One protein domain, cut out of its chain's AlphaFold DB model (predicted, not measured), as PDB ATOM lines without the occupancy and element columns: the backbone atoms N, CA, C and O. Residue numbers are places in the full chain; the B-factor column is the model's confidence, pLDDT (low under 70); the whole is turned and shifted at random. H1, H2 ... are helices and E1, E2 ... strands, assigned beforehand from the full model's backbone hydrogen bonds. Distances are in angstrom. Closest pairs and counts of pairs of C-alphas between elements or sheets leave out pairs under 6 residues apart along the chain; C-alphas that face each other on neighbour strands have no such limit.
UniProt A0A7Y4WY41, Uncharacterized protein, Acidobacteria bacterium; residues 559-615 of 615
ATOM      1  N   LYS A 559     172.671 153.449 161.795       87.12
ATOM      2  CA  LYS A 559     172.284 154.390 160.741       87.12
ATOM      3  C   LYS A 559     173.410 154.576 159.721       87.12
ATOM      4  O   LYS A 559     173.147 154.526 158.520       87.12
ATOM      5  N   ASP A 560     174.645 154.730 160.188       81.06
ATOM      6  CA  ASP A 560     175.806 154.986 159.330       81.06
ATOM      7  C   ASP A 560     176.129 153.780 158.442       81.06
ATOM      8  O   ASP A 560     176.308 153.940 157.237       81.06
ATOM      9  N   ILE A 561     176.110 152.552 158.981       80.62
ATOM     10  CA  ILE A 561     176.372 151.343 158.172       80.62
ATOM     11  C   ILE A 561     175.280 151.080 157.125       80.62
ATOM     12  O   ILE A 561     175.560 150.533 156.056       80.62
ATOM     13  N   ASN A 562     174.033 151.481 157.391       83.94
ATOM     14  CA  ASN A 562     172.950 151.384 156.412       83.94
ATOM     15  C   ASN A 562     173.049 152.477 155.343       83.94
ATOM     16  O   ASN A 562     172.823 152.193 154.167       83.94
ATOM     17  N   ALA A 563     173.450 153.693 155.721       79.50
ATOM     18  CA  ALA A 563     173.753 154.756 154.769       79.50
ATOM     19  C   ALA A 563     174.923 154.358 153.853       79.50
ATOM     20  O   ALA A 563     174.809 154.465 152.637       79.50
ATOM     21  N   LEU A 564     175.993 153.784 154.410       71.88
ATOM     22  CA  LEU A 564     177.132 153.227 153.670       71.88
ATOM     23  C   LEU A 564     176.730 152.075 152.739       71.88
ATOM     24  O   LEU A 564     177.274 151.928 151.646       71.88
ATOM     25  N   ALA A 565     175.757 151.257 153.145       70.19
ATOM     26  CA  ALA A 565     175.232 150.194 152.297       70.19
ATOM     27  C   ALA A 565     174.412 150.710 151.103       70.19
ATOM     28  O   ALA A 565     174.315 149.988 150.102       70.19
ATOM     29  N   ALA A 566     173.846 151.916 151.221       66.00
ATOM     30  CA  ALA A 566     173.001 152.579 150.230       66.00
ATOM     31  C   ALA A 566     173.743 153.625 149.372       66.00
ATOM     32  O   ALA A 566     173.290 153.929 148.269       66.00
ATOM     33  N   ALA A 567     174.869 154.166 149.847       58.19
ATOM     34  CA  ALA A 567     175.604 155.240 149.188       58.19
ATOM     35  C   ALA A 567     176.279 154.775 147.883       58.19
ATOM     36  O   ALA A 567     176.985 153.766 147.835       58.19
ATOM     37  N   VAL A 568     176.057 155.548 146.815       48.78
ATOM     38  CA  VAL A 568     176.674 155.393 145.482       48.78
ATOM     39  C   VAL A 568     177.750 156.471 145.238       48.78
ATOM     40  O   VAL A 568     178.562 156.339 144.327       48.78
ATOM     41  N   GLU A 569     177.811 157.514 146.071       39.19
ATOM     42  CA  GLU A 569     178.497 158.777 145.745       39.19
ATOM     43  C   GLU A 569     180.035 158.753 145.771       39.19
ATOM     44  O   GLU A 569     180.648 159.672 145.240       39.19
ATOM     45  N   THR A 570     180.688 157.703 146.278       42.81
ATOM     46  CA  THR A 570     182.161 157.561 146.202       42.81
ATOM     47  C   THR A 570     182.628 156.402 145.315       42.81
ATOM     48  O   THR A 570     183.793 156.020 145.351       42.81
ATOM     49  N   GLY A 571     181.744 155.828 144.488       41.62
ATOM     50  CA  GLY A 571     182.114 154.826 143.473       41.62
ATOM     51  C   GLY A 571     182.402 153.411 143.994       41.62
ATOM     52  O   GLY A 571     182.471 152.475 143.198       41.62
ATOM     53  N   SER A 572     182.466 153.207 145.311       46.69
ATOM     54  CA  SER A 572     182.680 151.893 145.922       46.69
ATOM     55  C   SER A 572     181.482 151.503 146.787       46.69
ATOM     56  O   SER A 572     181.419 151.837 147.967       46.69
ATOM     57  N   ARG A 573     180.521 150.752 146.224       58.03
ATOM     58  CA  ARG A 573     179.528 150.036 147.049       58.03
ATOM     59  C   ARG A 573     180.281 149.146 148.037       58.03
ATOM     60  O   ARG A 573     181.112 148.342 147.612       58.03
ATOM     61  N   VAL A 574     179.946 149.230 149.325       65.06
ATOM     62  CA  VAL A 574     180.439 148.285 150.337       65.06
ATOM     63  C   VAL A 574     180.068 146.865 149.891       65.06
ATOM     64  O   VAL A 574     178.886 146.534 149.832       65.06
ATOM     65  N   LYS A 575     181.051 146.040 149.518       66.44
ATOM     66  CA  LYS A 575     180.819 144.678 149.007       66.44
ATOM     67  C   LYS A 575     180.568 143.691 150.149       66.44
ATOM     68  O   LYS A 575     180.920 143.951 151.302       66.44
ATOM     69  N   ASP A 576     179.980 142.544 149.816       66.81
ATOM     70  CA  ASP A 576     179.943 141.399 150.727       66.81
ATOM     71  C   ASP A 576     181.364 141.046 151.191       66.81
ATOM     72  O   ASP A 576     182.325 141.124 150.426       66.81
ATOM     73  N   GLY A 577     181.494 140.708 152.472       61.06
ATOM     74  CA  GLY A 577     182.769 140.521 153.158       61.06
ATOM     75  C   GLY A 577     183.189 141.697 154.039       61.06
ATOM     76  O   GLY A 577     184.002 141.477 154.926       61.06
ATOM     77  N   ALA A 578     182.618 142.896 153.868       70.62
ATOM     78  CA  ALA A 578     182.919 144.053 154.715       70.62
ATOM     79  C   ALA A 578     182.568 143.817 156.189       70.62
ATOM     80  O   ALA A 578     181.487 143.310 156.484       70.62
ATOM     81  N   ILE A 579     183.456 144.226 157.099       74.12
ATOM     82  CA  ILE A 579     183.256 144.157 158.553       74.12
ATOM     83  C   ILE A 579     183.402 145.555 159.163       74.12
ATOM     84  O   ILE A 579     184.327 146.292 158.812       74.12
ATOM     85  N   VAL A 580     182.492 145.903 160.075       78.44
ATOM     86  CA  VAL A 580     182.434 147.183 160.794       78.44
ATOM     87  C   VAL A 580     182.053 146.925 162.252       78.44
ATOM     88  O   VAL A 580     181.188 146.095 162.517       78.44
ATOM     89  N   TYR A 581     182.654 147.633 163.209       81.44
ATOM     90  CA  TYR A 581     182.116 147.691 164.571       81.44
ATOM     91  C   TYR A 581     181.110 148.836 164.672       81.44
ATOM     92  O   TYR A 581     181.425 149.966 164.305       81.44
ATOM     93  N   CYS A 582     179.915 148.543 165.173       82.94
ATOM     94  CA  CYS A 582     178.821 149.497 165.269       82.94
ATOM     95  C   CYS A 582     178.350 149.591 166.722       82.94
ATOM     96  O   CYS A 582     177.917 148.597 167.314       82.94
ATOM     97  N   LYS A 583     178.460 150.793 167.302       84.94
ATOM     98  CA  LYS A 583     178.314 151.023 168.752       84.94
ATOM     99  C   LYS A 583     176.885 150.925 169.278       84.94
ATOM    100  O   LYS A 583     176.677 151.015 170.478       84.94
ATOM    101  N   ASP A 584     175.912 150.847 168.386       90.31
ATOM    102  CA  ASP A 584     174.488 150.713 168.671       90.31
ATOM    103  C   ASP A 584     173.864 149.654 167.754       90.31
ATOM    104  O   ASP A 584     172.685 149.719 167.424       90.31
ATOM    105  N   CYS A 585     174.656 148.669 167.326       90.75
ATOM    106  CA  CYS A 585     174.146 147.513 166.609       90.75
ATOM    107  C   CYS A 585     173.809 146.387 167.575       90.75
ATOM    108  O   CYS A 585     174.584 146.049 168.468       90.75
ATOM    109  N   LYS A 586     172.663 145.758 167.330       92.62
ATOM    110  CA  LYS A 586     172.177 144.602 168.072       92.62
ATOM    111  C   LYS A 586     171.907 143.437 167.130       92.62
ATOM    112  O   LYS A 586     171.280 143.602 166.079       92.62
ATOM    113  N   LYS A 587     172.330 142.241 167.534       92.12
ATOM    114  CA  LYS A 587     172.013 140.988 166.845       92.12
ATOM    115  C   LYS A 587     170.537 140.637 167.028       92.12
ATOM    116  O   LYS A 587     170.084 140.359 168.139       92.12
ATOM    117  N   ALA A 588     169.781 140.645 165.936       88.06
ATOM    118  CA  ALA A 588     168.427 140.110 165.918       88.06
ATOM    119  C   ALA A 588     168.461 138.569 166.014       88.06
ATOM    120  O   ALA A 588     169.456 137.958 165.615       88.06
ATOM    121  N   PRO A 589     167.370 137.906 166.445       86.69
ATOM    122  CA  PRO A 589     167.292 136.440 166.481       86.69
ATOM    123  C   PRO A 589     167.589 135.756 165.134       86.69
ATOM    124  O   PRO A 589     168.025 134.612 165.093       86.69
ATOM    125  N   THR A 590     167.393 136.468 164.020       86.12
ATOM    126  CA  THR A 590     167.692 136.023 162.647       86.12
ATOM    127  C   THR A 590     169.179 136.128 162.265       86.12
ATOM    128  O   THR A 590     169.565 135.779 161.145       86.12
ATOM    129  N   GLY A 591     170.023 136.645 163.163       84.12
ATOM    130  CA  GLY A 591     171.437 136.948 162.928       84.12
ATOM    131  C   GLY A 591     171.682 138.232 162.127       84.12
ATOM    132  O   GLY A 591     172.833 138.554 161.839       84.12
ATOM    133  N   LEU A 592     170.630 138.963 161.747       91.94
ATOM    134  CA  LEU A 592     170.746 140.269 161.095       91.94
ATOM    135  C   LEU A 592     171.060 141.364 162.117       91.94
ATOM    136  O   LEU A 592     170.644 141.291 163.273       91.94
ATOM    137  N   CYS A 593     171.775 142.394 161.677       90.81
ATOM    138  CA  CYS A 593     171.945 143.604 162.467       90.81
ATOM    139  C   CYS A 593     170.627 144.375 162.560       90.81
ATOM    140  O   CYS A 593     169.887 144.502 161.584       90.81
ATOM    141  N   SER A 594     170.371 144.933 163.735       92.88
ATOM    142  CA  SER A 594     169.248 145.820 164.025       92.88
ATOM    143  C   SER A 594     169.720 146.987 164.889       92.88
ATOM    144  O   SER A 594     170.779 146.902 165.516       92.88
ATOM    145  N   GLN A 595     168.945 148.071 164.914       93.62
ATOM    146  CA  GLN A 595     169.221 149.222 165.771       93.62
ATOM    147  C   GLN A 595     169.082 148.817 167.248       93.62
ATOM    148  O   GLN A 595     168.028 148.348 167.677       93.62
ATOM    149  N   GLY A 596     170.148 149.021 168.008       90.25
ATOM    150  CA  GLY A 596     170.223 148.924 169.460       90.25
ATOM    151  C   GLY A 596     170.465 150.290 170.105       90.25
ATOM    152  O   GLY A 596     170.262 151.340 169.487       90.25
ATOM    153  N   THR A 597     170.890 150.267 171.365       89.50
ATOM    154  CA  THR A 597     171.117 151.456 172.196       89.50
ATOM    155  C   THR A 597     172.613 151.689 172.395       89.50
ATOM    156  O   THR A 597     173.305 150.835 172.945       89.50
ATOM    157  N   ALA A 598     173.123 152.852 171.981       81.00
ATOM    158  CA  ALA A 598     174.542 153.189 172.106       81.00
ATOM    159  C   ALA A 598     175.022 153.121 173.568       81.00
ATOM    160  O   ALA A 598     174.406 153.711 174.454       81.00
ATOM    161  N   GLY A 599     176.135 152.423 173.813       71.44
ATOM    162  CA  GLY A 599     176.707 152.258 175.157       71.44
ATOM    163  C   GLY A 599     176.057 151.156 176.005       71.44
ATOM    164  O   GLY A 599     176.525 150.901 177.112       71.44
ATOM    165  N   VAL A 600     175.020 150.493 175.484       78.38
ATOM    166  CA  VAL A 600     174.396 149.296 176.075       78.38
ATOM    167  C   VAL A 600     174.560 148.104 175.135       78.38
ATOM    168  O   VAL A 600     174.979 147.033 175.560       78.38
ATOM    169  N   ASP A 601     174.258 148.312 173.856       83.81
ATOM    170  CA  ASP A 601     174.498 147.369 172.773       83.81
ATOM    171  C   ASP A 601     175.792 147.734 172.023       83.81
ATOM    172  O   ASP A 601     176.373 148.804 172.212       83.81
ATOM    173  N   GLY A 602     176.243 146.833 171.154       80.31
ATOM    174  CA  GLY A 602     177.409 147.010 170.300       80.31
ATOM    175  C   GLY A 602     177.803 145.671 169.693       80.31
ATOM    176  O   GLY A 602     177.916 144.680 170.411       80.31
ATOM    177  N   ALA A 603     177.980 145.623 168.375       81.50
ATOM    178  CA  ALA A 603     178.250 144.370 167.678       81.50
ATOM    179  C   ALA A 603     179.156 144.579 166.467       81.50
ATOM    180  O   ALA A 603     179.172 145.650 165.843       81.50
ATOM    181  N   PHE A 604     179.879 143.521 166.103       83.25
ATOM    182  CA  PHE A 604     180.556 143.464 164.815       83.25
ATOM    183  C   PHE A 604     179.529 143.127 163.733       83.25
ATOM    184  O   PHE A 604     178.905 142.070 163.755       83.25
ATOM    185  N   ALA A 605     179.360 144.039 162.780       83.94
ATOM    186  CA  ALA A 605     178.499 143.886 161.621       83.94
ATOM    187  C   ALA A 605     179.326 143.426 160.415       83.94
ATOM    188  O   ALA A 605     180.253 144.114 159.992       83.94
ATOM    189  N   LYS A 606     178.970 142.282 159.828       84.38
ATOM    190  CA  LYS A 606     179.554 141.756 158.589       84.38
ATOM    191  C   LYS A 606     178.527 141.753 157.462       84.38
ATOM    192  O   LYS A 606     177.413 141.266 157.650       84.38
ATOM    193  N   ARG A 607     178.888 142.251 156.277       80.06
ATOM    194  CA  ARG A 607     178.007 142.231 155.100       80.06
ATOM    195  C   ARG A 607     178.062 140.865 154.412       80.06
ATOM    196  O   ARG A 607     179.131 140.431 153.989       80.06
ATOM    197  N   ILE A 608     176.929 140.171 154.340       79.19
ATOM    198  CA  ILE A 608     176.767 138.855 153.706       79.19
ATOM    199  C   ILE A 608     175.460 138.874 152.914       79.19
ATOM    200  O   ILE A 608     174.411 139.191 153.477       79.19
ATOM    201  N   ASN A 609     175.500 138.488 151.637       82.19
ATOM    202  CA  ASN A 609     174.344 138.480 150.738       82.19
ATOM    203  C   ASN A 609     173.622 139.840 150.709       82.19
ATOM    204  O   ASN A 609     172.400 139.915 150.826       82.19
ATOM    205  N   ASN A 610     174.388 140.928 150.603       78.44
ATOM    206  CA  ASN A 610     173.947 142.322 150.656       78.44
ATOM    207  C   ASN A 610     173.304 142.788 151.977       78.44
ATOM    208  O   ASN A 610     172.861 143.937 152.039       78.44
ATOM    209  N   GLN A 611     173.303 141.969 153.034       84.38
ATOM    210  CA  GLN A 611     172.716 142.287 154.340       84.38
ATOM    211  C   GLN A 611     173.779 142.377 155.439       84.38
ATOM    212  O   GLN A 611     174.749 141.625 155.437       84.38
ATOM    213  N   TRP A 612     173.578 143.262 156.415       87.06
ATOM    214  CA  TRP A 612     174.415 143.318 157.613       87.06
ATOM    215  C   TRP A 612     174.000 142.234 158.612       87.06
ATOM    216  O   TRP A 612     172.845 142.183 159.039       87.06
ATOM    217  N   ARG A 613     174.942 141.370 158.995       88.81
ATOM    218  CA  ARG A 613     174.790 140.342 160.030       88.81
ATOM    219  C   ARG A 613     175.642 140.688 161.236       88.81
ATOM    220  O   ARG A 613     176.798 141.050 161.063       88.81
ATOM    221  N   CYS A 614     175.057 140.589 162.423       88.19
ATOM    222  CA  CYS A 614     175.709 140.980 163.666       88.19
ATOM    223  C   CYS A 614     176.084 139.741 164.469       88.19
ATOM    224  O   CYS A 614     175.288 138.797 164.535       88.19
ATOM    225  N   ASP A 615     177.271 139.764 165.068       75.00
ATOM    226  CA  ASP A 615     177.722 138.754 166.028       75.00
ATOM    227  C   ASP A 615     177.904 139.339 167.426       75.00
ATOM    228  O   ASP A 615     178.485 140.451 167.525       75.00
TER     229      ASP A 615
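Overview. This is residues 559 to 615 of the 615 residues of an uncharacterized protein of Acidobacteria bacterium (UniProt A0A7Y4WY41). A small three-stranded sheet, E1, E4 and E5, has the short helix H1 on it and the hairpin E2 and E3 packed where E4 begins and E5 ends. The loop of residues 567 to 578 makes one end of the long axis. The 57 printed residues, with named elements in the order H1 E1 E2 E3 E4 E5, are mixed, under half in named elements. Both sheets, E1-E4-E5 and E2-E3, are antiparallel; the whole is compact, radius of gyration of the C-alphas 11.0 A, spanning 34 by 20 by 13 A.

Along the chain. Find C-alpha 603 at (178.250, 144.370, 167.678); E4 runs 15.1 A to residue 608. E1 is residues 579 to 582, E5 611 to 614, E2 585 to 587, E3 593 to 595. H1, residues 559 to 566, starts at (172.284, 154.390, 160.741) and runs 10.7 A.

Arrangement. Beside E4, find N 580 of E1 2.9 A from O 605, and N 606 2.8 A from O 613 of E5. In the E2 and E3 hairpin, N 594 and O 586 are 2.8 A apart. The closest C-alphas of E2 and E5, Lys 587 and Cys 614, are 4.9 A apart. H1, its O i to N i+4 pairs within hydrogen-bond range, is on the sheet at a height of 8.8 A, only just over none of its strands, with 2 C-alphas falling on E4 and 2 on E5.

Size, cuts and confidence. The farthest C-alphas, Gly 571 and Val 600, are 34.0 A apart. The printed part has no cut; the link from H1 to E1 is long, and residues 566 to 577 are under pLDDT 70.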